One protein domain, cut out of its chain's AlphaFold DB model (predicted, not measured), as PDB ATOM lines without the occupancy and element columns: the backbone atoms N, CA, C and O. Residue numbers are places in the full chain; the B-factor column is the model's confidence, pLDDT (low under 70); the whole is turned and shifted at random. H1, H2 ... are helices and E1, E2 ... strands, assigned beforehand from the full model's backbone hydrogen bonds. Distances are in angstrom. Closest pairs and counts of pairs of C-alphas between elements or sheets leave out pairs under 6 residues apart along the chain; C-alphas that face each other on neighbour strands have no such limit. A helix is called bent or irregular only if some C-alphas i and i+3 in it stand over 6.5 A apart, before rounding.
ATOM      1  N   ILE A   8     -32.972  45.437  44.299       88.75
ATOM      2  CA  ILE A   8     -34.375  45.640  44.659       88.75
ATOM      3  C   ILE A   8     -35.267  45.327  43.455       88.75
ATOM      4  O   ILE A   8     -35.211  46.024  42.445       88.75
ATOM      5  N   VAL A   9     -36.108  44.295  43.564       88.69
ATOM      6  CA  VAL A   9     -36.965  43.805  42.462       88.69
ATOM      7  C   VAL A   9     -38.410  43.574  42.908       88.69
ATOM      8  O   VAL A   9     -38.672  43.458  44.103       88.69
ATOM      9  N   PRO A  10     -39.402  43.484  42.003       90.81
ATOM     10  CA  PRO A  10     -40.751  43.061  42.379       90.81
ATOM     11  C   PRO A  10     -40.746  41.719  43.125       90.81
ATOM     12  O   PRO A  10     -39.950  40.839  42.811       90.81
ATOM     13  N   VAL A  11     -41.666  41.525  44.080       88.81
ATOM     14  CA  VAL A  11     -41.712  40.300  44.908       88.81
ATOM     15  C   VAL A  11     -41.765  39.013  44.076       88.81
ATOM     16  O   VAL A  11     -41.075  38.052  44.395       88.81
ATOM     17  N   ALA A  12     -42.507  39.026  42.965       90.31
ATOM     18  CA  ALA A  12     -42.634  37.890  42.054       90.31
ATOM     19  C   ALA A  12     -41.321  37.513  41.340       90.31
ATOM     20  O   ALA A  12     -41.217  36.416  40.808       90.31
ATOM     21  N   GLN A  13     -40.332  38.410  41.329       91.31
ATOM     22  CA  GLN A  13     -39.044  38.216  40.664       91.31
ATOM     23  C   GLN A  13     -37.918  37.861  41.639       91.31
ATOM     24  O   GLN A  13     -36.831  37.522  41.193       91.31
ATOM     25  N   VAL A  14     -38.147  37.899  42.959       90.44
ATOM     26  CA  VAL A  14     -37.073  37.730  43.957       90.44
ATOM     27  C   VAL A  14     -36.320  36.412  43.774       90.44
ATOM     28  O   VAL A  14     -35.096  36.430  43.696       90.44
ATOM     29  N   GLU A  15     -37.023  35.284  43.662       91.44
ATOM     30  CA  GLU A  15     -36.370  33.975  43.510       91.44
ATOM     31  C   GLU A  15     -35.658  33.842  42.159       91.44
ATOM     32  O   GLU A  15     -34.521  33.378  42.106       91.44
ATOM     33  N   ALA A  16     -36.270  34.337  41.078       92.94
ATOM     34  CA  ALA A  16     -35.653  34.335  39.752       92.94
ATOM     35  C   ALA A  16     -34.370  35.187  39.719       92.94
ATOM     36  O   ALA A  16     -33.339  34.745  39.221       92.94
ATOM     37  N   THR A  17     -34.396  36.384  40.313       93.56
ATOM     38  CA  THR A  17     -33.226  37.263  40.424       93.56
ATOM     39  C   THR A  17     -32.156  36.673  41.344       93.56
ATOM     40  O   THR A  17     -30.972  36.830  41.062       93.56
ATOM     41  N   ARG A  18     -32.530  35.961  42.416       92.06
ATOM     42  CA  ARG A  18     -31.566  35.236  43.266       92.06
ATOM     43  C   ARG A  18     -30.843  34.143  42.496       92.06
ATOM     44  O   ARG A  18     -29.625  34.050  42.620       92.06
ATOM     45  N   GLN A  19     -31.568  33.354  41.708       92.38
ATOM     46  CA  GLN A  19     -30.959  32.316  40.882       92.38
ATOM     47  C   GLN A  19     -30.025  32.934  39.836       92.38
ATOM     48  O   GLN A  19     -28.858  32.566  39.771       92.38
ATOM     49  N   ALA A  20     -30.492  33.958  39.114       93.50
ATOM     50  CA  ALA A  20     -29.674  34.669  38.135       93.50
ATOM     51  C   ALA A  20     -28.410  35.290  38.760       93.50
ATOM     52  O   ALA A  20     -27.335  35.215  38.172       93.50
ATOM     53  N   LEU A  21     -28.506  35.845  39.976       93.12
ATOM     54  CA  LEU A  21     -27.348  36.354  40.716       93.12
ATOM     55  C   LEU A  21     -26.346  35.235  41.037       93.12
ATOM     56  O   LEU A  21     -25.141  35.453  40.916       93.12
ATOM     57  N   GLN A  22     -26.812  34.056  41.456       92.12
ATOM     58  CA  GLN A  22     -25.938  32.915  41.745       92.12
ATOM     59  C   GLN A  22     -25.234  32.408  40.481       92.12
ATOM     60  O   GLN A  22     -24.021  32.203  40.510       92.12
ATOM     61  N   ASP A  23     -25.966  32.273  39.375       93.62
ATOM     62  CA  ASP A  23     -25.429  31.801  38.095       93.62
ATOM     63  C   ASP A  23     -24.395  32.788  37.530       93.62
ATOM     64  O   ASP A  23     -23.287  32.400  37.136       93.62
ATOM     65  N   LEU A  24     -24.713  34.086  37.573       94.50
ATOM     66  CA  LEU A  24     -23.802  35.152  37.164       94.50
ATOM     67  C   LEU A  24     -22.553  35.175  38.051       94.50
ATOM     68  O   LEU A  24     -21.439  35.224  37.539       94.50
ATOM     69  N   THR A  25     -22.718  35.062  39.372       93.25
ATOM     70  CA  THR A  25     -21.591  34.990  40.313       93.25
ATOM     71  C   THR A  25     -20.694  33.791  40.015       93.25
ATOM     72  O   THR A  25     -19.476  33.939  39.982       93.25
ATOM     73  N   GLY A  26     -21.269  32.615  39.750       92.88
ATOM     74  CA  GLY A  26     -20.504  31.430  39.358       92.88
ATOM     75  C   GLY A  26     -19.692  31.662  38.084       92.88
ATOM     76  O   GLY A  26     -18.515  31.316  38.026       92.88
ATOM     77  N   THR A  27     -20.295  32.317  37.094       94.69
ATOM     78  CA  THR A  27     -19.633  32.638  35.824       94.69
ATOM     79  C   THR A  27     -18.494  33.640  36.014       94.69
ATOM     80  O   THR A  27     -17.385  33.395  35.545       94.69
ATOM     81  N   ILE A  28     -18.723  34.717  36.774       93.94
ATOM     82  CA  ILE A  28     -17.687  35.703  37.118       93.94
ATOM     83  C   ILE A  28     -16.517  35.019  37.828       93.94
ATOM     84  O   ILE A  28     -15.370  35.242  37.456       93.94
ATOM     85  N   LEU A  29     -16.790  34.164  38.817       92.44
ATOM     86  CA  LEU A  29     -15.748  33.482  39.591       92.44
ATOM     87  C   LEU A  29     -14.991  32.417  38.788       92.44
ATOM     88  O   LEU A  29     -13.842  32.134  39.114       92.44
ATOM     89  N   ASN A  30     -15.587  31.851  37.737       93.00
ATOM     90  CA  ASN A  30     -14.872  30.965  36.818       93.00
ATOM     91  C   ASN A  30     -13.841  31.726  35.970       93.00
ATOM     92  O   ASN A  30     -12.789  31.173  35.659       93.00
ATOM     93  N   CYS A  31     -14.130  32.978  35.598       92.19
ATOM     94  CA  CYS A  31     -13.204  33.827  34.842       92.19
ATOM     95  C   CYS A  31     -12.192  34.542  35.752       92.19
ATOM     96  O   CYS A  31     -11.005  34.583  35.444       92.19
ATOM     97  N   CYS A  32     -12.658  35.083  36.877       92.69
ATOM     98  CA  CYS A  32     -11.882  35.867  37.836       92.69
ATOM     99  C   CYS A  32     -12.163  35.369  39.269       92.69
ATOM    100  O   CYS A  32     -12.984  35.963  39.983       92.69
ATOM    101  N   PRO A  33     -11.486  34.295  39.720       91.94
ATOM    102  CA  PRO A  33     -11.766  33.630  40.999       91.94
ATOM    103  C   PRO A  33     -11.447  34.486  42.227       91.94
ATOM    104  O   PRO A  33     -11.940  34.210  43.320       91.94
ATOM    105  N   GLU A  34     -10.661  35.546  42.070       92.69
ATOM    106  CA  GLU A  34     -10.293  36.472  43.146       92.69
ATOM    107  C   GLU A  34     -11.391  37.517  43.419       92.69
ATOM    108  O   GLU A  34     -11.452  38.079  44.507       92.69
ATOM    109  N   THR A  35     -12.356  37.680  42.504       93.44
ATOM    110  CA  THR A  35     -13.411  38.708  42.576       93.44
ATOM    111  C   THR A  35     -14.334  38.564  43.782       93.44
ATOM    112  O   THR A  35     -15.189  37.672  43.823       93.44
ATOM    113  N   THR A  36     -14.259  39.476  44.742       92.75
ATOM    114  CA  THR A  36     -15.220  39.540  45.847       92.75
ATOM    115  C   THR A  36     -16.325  40.549  45.624       92.75
ATOM    116  O   THR A  36     -17.421  40.363  46.151       92.75
ATOM    117  N   THR A  37     -16.050  41.602  44.859       93.19
ATOM    118  CA  THR A  37     -16.950  42.742  44.737       93.19
ATOM    119  C   THR A  37     -17.037  43.202  43.293       93.19
ATOM    120  O   THR A  37     -16.039  43.256  42.581       93.19
ATOM    121  N   VAL A  38     -18.250  43.556  42.883       94.31
ATOM    122  CA  VAL A  38     -18.556  44.245  41.637       94.31
ATOM    123  C   VAL A  38     -18.828  45.715  41.949       94.31
ATOM    124  O   VAL A  38     -19.729  46.038  42.726       94.31
ATOM    125  N   LEU A  39     -18.065  46.607  41.327       93.75
ATOM    126  CA  LEU A  39     -18.324  48.039  41.290       93.75
ATOM    127  C   LEU A  39     -18.768  48.414  39.878       93.75
ATOM    128  O   LEU A  39     -18.081  48.117  38.905       93.75
ATOM    129  N   VAL A  40     -19.896  49.105  39.770       93.94
ATOM    130  CA  VAL A  40     -20.364  49.679  38.508       93.94
ATOM    131  C   VAL A  40     -20.524  51.176  38.704       93.94
ATOM    132  O   VAL A  40     -21.307  51.626  39.543       93.94
ATOM    133  N   SER A  41     -19.788  51.963  37.925       91.69
ATOM    134  CA  SER A  41     -19.817  53.425  38.004       91.69
ATOM    135  C   SER A  41     -19.865  54.065  36.619       91.69
ATOM    136  O   SER A  41     -19.422  53.484  35.633       91.69
ATOM    137  N   ALA A  42     -20.375  55.293  36.537       89.50
ATOM    138  CA  ALA A  42     -20.412  56.034  35.276       89.50
ATOM    139  C   ALA A  42     -19.015  56.435  34.763       89.50
ATOM    140  O   ALA A  42     -18.852  56.681  33.575       89.50
ATOM    141  N   GLN A  43     -18.020  56.522  35.653       88.88
ATOM    142  CA  GLN A  43     -16.664  56.976  35.323       88.88
ATOM    143  C   GLN A  43     -15.749  55.825  34.902       88.88
ATOM    144  O   GLN A  43     -14.991  55.970  33.950       88.88
ATOM    145  N   LEU A  44     -15.813  54.702  35.623       85.44
ATOM    146  CA  LEU A  44     -14.919  53.555  35.427       85.44
ATOM    147  C   LEU A  44     -15.601  52.385  34.707       85.44
ATOM    148  O   LEU A  44     -14.930  51.436  34.322       85.44
ATOM    149  N   GLY A  45     -16.924  52.430  34.527       91.31
ATOM    150  CA  GLY A  45     -17.685  51.283  34.047       91.31
ATOM    151  C   GLY A  45     -17.705  50.163  35.086       91.31
ATOM    152  O   GLY A  45     -17.893  50.428  36.279       91.31
ATOM    153  N   LEU A  46     -17.535  48.924  34.618       95.12
ATOM    154  CA  LEU A  46     -17.400  47.742  35.463       95.12
ATOM    155  C   LEU A  46     -15.979  47.637  36.022       95.12
ATOM    156  O   LEU A  46     -14.998  47.674  35.285       95.12
ATOM    157  N   THR A  47     -15.874  47.415  37.324       95.88
ATOM    158  CA  THR A  47     -14.624  47.085  38.003       95.88
ATOM    159  C   THR A  47     -14.875  45.915  38.946       95.88
ATOM    160  O   THR A  47     -15.836  45.923  39.716       95.88
ATOM    161  N   LEU A  48     -14.018  44.900  38.885       95.50
ATOM    162  CA  LEU A  48     -14.027  43.784  39.826       95.50
ATOM    163  C   LEU A  48     -12.943  44.026  40.871       95.50
ATOM    164  O   LEU A  48     -11.840  44.427  40.513       95.50
ATOM    165  N   LEU A  49     -13.262  43.803  42.144       94.81
ATOM    166  CA  LEU A  49     -12.322  43.982  43.249       94.81
ATOM    167  C   LEU A  49     -12.064  42.658  43.964       94.81
ATOM    168  O   LEU A  49     -12.987  41.848  44.118       94.81
ATOM    169  N   ASP A  50     -10.838  42.461  44.438       93.94
ATOM    170  CA  ASP A  50     -10.455  41.338  45.298       93.94
ATOM    171  C   ASP A  50     -10.942  41.518  46.754       93.94
ATOM    172  O   ASP A  50     -11.791  42.367  47.038       93.94
ATOM    173  N   ASP A  51     -10.494  40.678  47.694       90.56
ATOM    174  CA  ASP A  51     -10.896  40.787  49.103       90.56
ATOM    175  C   ASP A  51     -10.211  41.928  49.872       90.56
ATOM    176  O   ASP A  51     -10.704  42.311  50.936       90.56
ATOM    177  N   GLN A  52      -9.127  42.479  49.322       91.00
ATOM    178  CA  GLN A  52      -8.411  43.643  49.844       91.00
ATOM    179  C   GLN A  52      -9.002  44.963  49.320       91.00
ATOM    180  O   GLN A  52      -8.754  46.021  49.897       91.00
ATOM    181  N   GLY A  53      -9.854  44.895  48.294       90.31
ATOM    182  CA  GLY A  53     -10.477  46.049  47.650       90.31
ATOM    183  C   GLY A  53      -9.685  46.581  46.456       90.31
ATOM    184  O   GLY A  53     -10.012  47.658  45.960       90.31
ATOM    185  N   GLU A  54      -8.688  45.835  45.984       94.56
ATOM    186  CA  GLU A  54      -7.861  46.203  44.841       94.56
ATOM    187  C   GLU A  54      -8.550  45.822  43.529       94.56
ATOM    188  O   GLU A  54      -9.231  44.798  43.433       94.56
ATOM    189  N   ALA A  55      -8.382  46.662  42.507       94.88
ATOM    190  CA  ALA A  55      -8.962  46.424  41.192       94.88
ATOM    191  C   ALA A  55      -8.247  45.278  40.471       94.88
ATOM    192  O   ALA A  55      -7.030  45.296  40.293       94.88
ATOM    193  N   LEU A  56      -9.031  44.302  40.020       94.69
ATOM    194  CA  LEU A  56      -8.550  43.175  39.236       94.69
ATOM    195  C   LEU A  56      -8.354  43.570  37.770       94.69
ATOM    196  O   LEU A  56      -9.112  44.370  37.218       94.69
ATOM    197  N   ASP A  57      -7.359  42.962  37.125       92.00
ATOM    198  CA  ASP A  57      -7.139  43.114  35.688       92.00
ATOM    199  C   ASP A  57      -8.224  42.372  34.892       92.00
ATOM    200  O   ASP A  57      -8.362  41.150  34.969       92.00
ATOM    201  N   LEU A  58      -8.985  43.130  34.103       90.50
ATOM    202  CA  LEU A  58     -10.080  42.627  33.274       90.50
ATOM    203  C   LEU A  58      -9.676  42.401  31.814       90.50
ATOM    204  O   LEU A  58     -10.542  42.117  30.992       90.50
ATOM    205  N   SER A  59      -8.386  42.477  31.471       87.44
ATOM    206  CA  SER A  59      -7.908  42.311  30.087       87.44
ATOM    207  C   SER A  59      -8.321  40.975  29.450       87.44
ATOM    208  O   SER A  59      -8.517  40.904  28.239       87.44
ATOM    209  N   ASN A  60      -8.487  39.924  30.262       85.81
ATOM    210  CA  ASN A  60      -8.950  38.599  29.826       85.81
ATOM    211  C   ASN A  60     -10.417  38.313  30.191       85.81
ATOM    212  O   ASN A  60     -10.897  37.193  30.001       85.81
ATOM    213  N   PHE A  61     -11.127  39.292  30.752       92.62
ATOM    214  CA  PHE A  61     -12.517  39.125  31.137       92.62
ATOM    215  C   PHE A  61     -13.414  39.288  29.901       92.62
ATOM    216  O   PHE A  61     -13.274  40.270  29.171       92.62
ATOM    217  N   PRO A  62     -14.328  38.342  29.625       94.31
ATOM    218  CA  PRO A  62     -15.121  38.384  28.405       94.31
ATOM    219  C   PRO A  62     -16.030  39.618  28.367       94.31
ATOM    220  O   PRO A  62     -16.782  39.872  29.309       94.31
ATOM    221  N   THR A  63     -15.993  40.361  27.258       93.12
ATOM    222  CA  THR A  63     -16.753  41.611  27.088       93.12
ATOM    223  C   THR A  63     -18.255  41.406  27.278       93.12
ATOM    224  O   THR A  63     -18.871  42.154  28.031       93.12
ATOM    225  N   ASP A  64     -18.837  40.350  26.698       94.88
ATOM    226  CA  ASP A  64     -20.256  40.018  26.887       94.88
ATOM    227  C   ASP A  64     -20.617  39.811  28.366       94.88
ATOM    228  O   ASP A  64     -21.671  40.243  28.832       94.88
ATOM    229  N   LEU A  65     -19.725  39.180  29.140       95.25
ATOM    230  CA  LEU A  65     -19.936  38.979  30.573       95.25
ATOM    231  C   LEU A  65     -19.836  40.302  31.337       95.25
ATOM    232  O   LEU A  65     -20.586  40.513  32.291       95.25
ATOM    233  N   ALA A  66     -18.948  41.206  30.920       94.12
ATOM    234  CA  ALA A  66     -18.840  42.540  31.505       94.12
ATOM    235  C   ALA A  66     -20.122  43.358  31.293       94.12
ATOM    236  O   ALA A  66     -20.632  43.980  32.230       94.12
ATOM    237  N   GLU A  67     -20.683  43.314  30.086       94.12
ATOM    238  CA  GLU A  67     -21.940  43.986  29.754       94.12
ATOM    239  C   GLU A  67     -23.116  43.390  30.534       94.12
ATOM    240  O   GLU A  67     -23.863  44.129  31.178       94.12
ATOM    241  N   GLN A  68     -23.240  42.058  30.566       94.88
ATOM    242  CA  GLN A  68     -24.269  41.371  31.355       94.88
ATOM    243  C   GLN A  68     -24.175  41.714  32.844       94.88
ATOM    244  O   GLN A  68     -25.192  41.997  33.476       94.88
ATOM    245  N   THR A  69     -22.960  41.743  33.398       94.69
ATOM    246  CA  THR A  69     -22.722  42.107  34.801       94.69
ATOM    247  C   THR A  69     -23.152  43.546  35.069       94.69
ATOM    248  O   THR A  69     -23.890  43.811  36.017       94.69
ATOM    249  N   THR A  70     -22.756  44.473  34.198       94.25
ATOM    250  CA  THR A  70     -23.122  45.892  34.298       94.25
ATOM    251  C   THR A  70     -24.639  46.086  34.259       94.25
ATOM    252  O   THR A  70     -25.188  46.809  35.089       94.25
ATOM    253  N   LEU A  71     -25.323  45.419  33.326       93.25
ATOM    254  CA  LEU A  71     -26.776  45.499  33.166       93.25
ATOM    255  C   LEU A  71     -27.529  44.884  34.349       93.25
ATOM    256  O   LEU A  71     -28.547  45.428  34.771       93.25
ATOM    257  N   PHE A  72     -27.040  43.762  34.876       93.88
ATOM    258  CA  PHE A  72     -27.685  43.058  35.978       93.88
ATOM    259  C   PHE A  72     -27.617  43.849  37.287       93.88
ATOM    260  O   PHE A  72     -28.625  43.991  37.980       93.88
ATOM    261  N   PHE A  73     -26.433  44.356  37.635       91.44
ATOM    262  CA  PHE A  73     -26.228  45.063  38.896       91.44
ATOM    263  C   PHE A  73     -26.690  46.522  38.832       91.44
ATOM    264  O   PHE A  73     -27.232  47.030  39.813       91.44
ATOM    265  N   GLY A  74     -26.520  47.192  37.688       90.56
ATOM    266  CA  GLY A  74     -26.661  48.645  37.608       90.56
ATOM    267  C   GLY A  74     -25.595  49.367  38.440       90.56
ATOM    268  O   GLY A  74     -24.694  48.742  38.995       90.56
ATOM    269  N   TYR A  75     -25.672  50.699  38.519       90.81
ATOM    270  CA  TYR A  75     -24.687  51.495  39.260       90.81
ATOM    271  C   TYR A  75     -24.719  51.204  40.763       90.81
ATOM    272  O   TYR A  75     -25.751  51.375  41.411       90.81
ATOM    273  N   GLY A  76     -23.566  50.854  41.330       90.56
ATOM    274  CA  GLY A  76     -23.446  50.562  42.753       90.56
ATOM    275  C   GLY A  76     -22.242  49.694  43.100       90.56
ATOM    276  O   GLY A  76     -21.385  49.412  42.263       90.56
ATOM    277  N   TYR A  77     -22.194  49.293  44.369       91.31
ATOM    278  CA  TYR A  77     -21.145  48.467  44.963       91.31
ATOM    279  C   TYR A  77     -21.761  47.198  45.570       91.31
ATOM    280  O   TYR A  77     -22.514  47.264  46.548       91.31
ATOM    281  N   TYR A  78     -21.447  46.042  44.987       92.12
ATOM    282  CA  TYR A  78     -22.119  44.774  45.266       92.12
ATOM    283  C   TYR A  78     -21.110  43.695  45.645       92.12
ATOM    284  O   TYR A  78     -20.308  43.253  44.824       92.12
ATOM    285  N   VAL A  79     -21.175  43.223  46.888       91.62
ATOM    286  CA  VAL A  79     -20.386  42.060  47.317       91.62
ATOM    287  C   VAL A  79     -21.003  40.801  46.720       91.62
ATOM    288  O   VAL A  79     -22.201  40.572  46.857       91.62
ATOM    289  N   LEU A  80     -20.206  39.964  46.070       90.00
ATOM    290  CA  LEU A  80     -20.697  38.731  45.469       90.00
ATOM    291  C   LEU A  80     -20.974  37.666  46.543       90.00
ATOM    292  O   LEU A  80     -20.145  37.461  47.438       90.00
ATOM    293  N   PRO A  81     -22.112  36.951  46.474       84.00
ATOM    294  CA  PRO A  81     -22.384  35.833  47.368       84.00
ATOM    295  C   PRO A  81     -21.431  34.666  47.063       84.00
ATOM    296  O   PRO A  81     -21.543  33.998  46.038       84.00
ATOM    297  N   ARG A  82     -20.485  34.404  47.968       79.19
ATOM    298  CA  ARG A  82     -19.528  33.286  47.871       79.19
ATOM    299  C   ARG A  82     -19.938  32.157  48.815       79.19
ATOM    300  O   ARG A  82     -20.562  32.400  49.845       79.19
ATOM    301  N   ARG A  83     -19.561  30.907  48.515       67.31
ATOM    302  CA  ARG A  83     -19.809  29.775  49.431       67.31
ATOM    303  C   ARG A  83     -19.277  30.107  50.834       67.31
ATOM    304  O   ARG A  83     -18.088  30.351  50.998       67.31
ATOM    305  N   GLY A  84     -20.166  30.128  51.828       62.41
ATOM    306  CA  GLY A  84     -19.829  30.419  53.228       62.41
ATOM    307  C   GLY A  84     -19.692  31.904  53.594       62.41
ATOM    308  O   GLY A  84     -19.470  32.202  54.765       62.41
ATOM    309  N   ARG A  85     -19.855  32.840  52.647       65.56
ATOM    310  CA  ARG A  85     -19.842  34.290  52.900       65.56
ATOM    311  C   ARG A  85     -21.164  34.896  52.430       65.56
ATOM    312  O   ARG A  85     -21.537  34.746  51.269       65.56
ATOM    313  N   GLY A  86     -21.871  35.585  53.327       66.19
ATOM    314  CA  GLY A  86     -23.008  36.420  52.926       66.19
ATOM    315  C   GLY A  86     -22.563  37.449  51.879       66.19
ATOM    316  O   GLY A  86     -21.426  37.919  51.925       66.19
ATOM    317  N   GLY A  87     -23.432  37.762  50.924       78.06
ATOM    318  CA  GLY A  87     -23.162  38.724  49.854       78.06
ATOM    319  C   GLY A  87     -24.359  39.632  49.610       78.06
ATOM    320  O   GLY A  87     -25.241  39.739  50.458       78.06
ATOM    321  N   CYS A  88     -24.380  40.277  48.447       82.00
ATOM    322  CA  CYS A  88     -25.457  41.141  47.989       82.00
ATOM    323  C   CYS A  88     -26.809  40.455  48.183       82.00
ATOM    324  O   CYS A  88     -27.040  39.341  47.707       82.00
ATOM    325  N   GLU A  89     -27.716  41.148  48.862       82.75
ATOM    326  CA  GLU A  89     -29.065  40.656  49.073       82.75
ATOM    327  C   GLU A  89     -29.971  41.071  47.918       82.75
ATOM    328  O   GLU A  89     -30.019  42.236  47.518       82.75
ATOM    329  N   VAL A  90     -30.749  40.111  47.424       83.00
ATOM    330  CA  VAL A  90     -31.904  40.391  46.572       83.00
ATOM    331  C   VAL A  90     -33.119  40.547  47.475       83.00
ATOM    332  O   VAL A  90     -33.498  39.613  48.198       83.00
ATOM    333  N   ARG A  91     -33.726  41.733  47.439       84.44
ATOM    334  CA  ARG A  91     -34.869  42.110  48.273       84.44
ATOM    335  C   ARG A  91     -36.044  42.522  47.395       84.44
ATOM    336  O   ARG A  91     -35.871  42.995  46.272       84.44
ATOM    337  N   SER A  92     -37.256  42.359  47.920       78.88
ATOM    338  CA  SER A  92     -38.438  42.868  47.235       78.88
ATOM    339  C   SER A  92     -38.542  44.392  47.375       78.88
ATOM    340  O   SER A  92     -38.310  44.947  48.446       78.88
ATOM    341  N   ALA A  93     -38.945  45.066  46.298       73.44
ATOM    342  CA  ALA A  93     -39.277  46.491  46.268       73.44
ATOM    343  C   ALA A  93     -40.503  46.810  47.131       73.44
ATOM    344  O   ALA A  93     -40.608  47.891  47.702       73.44
TER     345      ALA A  93
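This is residues 8 to 93 of the 103 residues of an uncharacterized protein of Deinococcus sp. Leaf326 (UniProt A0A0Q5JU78). A small sheet of three strands has the short helix H2 packed across one face, while the long helix H1 runs past the sheet, and its first residues reach out to E4, well away from it. The 86 printed residues include two named helices and four named strands, in the order H1 E1 E2 H2 E3 E4; the sheet runs E2 E1 E3, all antiparallel. The class is mixed, helices and strands; the whole is compact, with a radius of gyration of the C-alphas of 12.5 A and spans of 37 by 30 by 21 A.

Residues 8 to 9 pair, parallel, with residues 91 to 92 of E4, residues 90 to 92, which pairs with no named strand. H1, residues 11 to 31, comes closest to E4 at the C-alphas of Val 11 and Ser 92, 4.8 A apart. E1, residues 37 to 41, and E2, residues 45 to 49, form a hairpin at 158 degrees, with N 39 and O 47 at 2.8 A, within hydrogen-bond range. H2, residues 63 to 73, is on the sheet, over E2 and E1, at a height of 9.4 A; it runs across the strands, at 87 degrees to E1 on the local plane. Its closest C-alphas to E2 are Thr 70 and Leu 46, 6.1 A. H1 is not on the sheet; H1 and H2 are close but not clearly touching, the closest C-alphas, Leu 24 and Thr 69, being 7.4 A apart, at a shallow tilt of 33 degrees, only just short of steep, opposite ways. E3, residues 76 to 79, is antiparallel to E1 at 174 degrees, with N 38 and O 78 at 2.8 A. E2, H2 and E3 form a split strand-helix-strand unit, two strands running the same way with E1 between them; its crossover is left-handed. Every O i to N i+4 pair is within hydrogen-bond range in H2, and 15 of 17 in H1.

H1 begins at C-alpha 11 (-41.712, 40.300, 44.908) and measures 30.9 A; it has a kink of 25 degrees near residue 18 and is irregular, C-alphas 12 and 15 being 7.5 A apart. E1 and E2 measure 12.9 A each, H2 15.5 A, E3 10.1 A and E4 7.0 A, ending at C-alpha 92 (-38.438, 42.868, 47.235).

The two C-alphas farthest apart, Ala 12 and Ser 59, are 37.0 A apart. The printed part has no cut; the link from E2 to H2, 13 residues, is long. Residues 83 to 86 are under 70 in pLDDT.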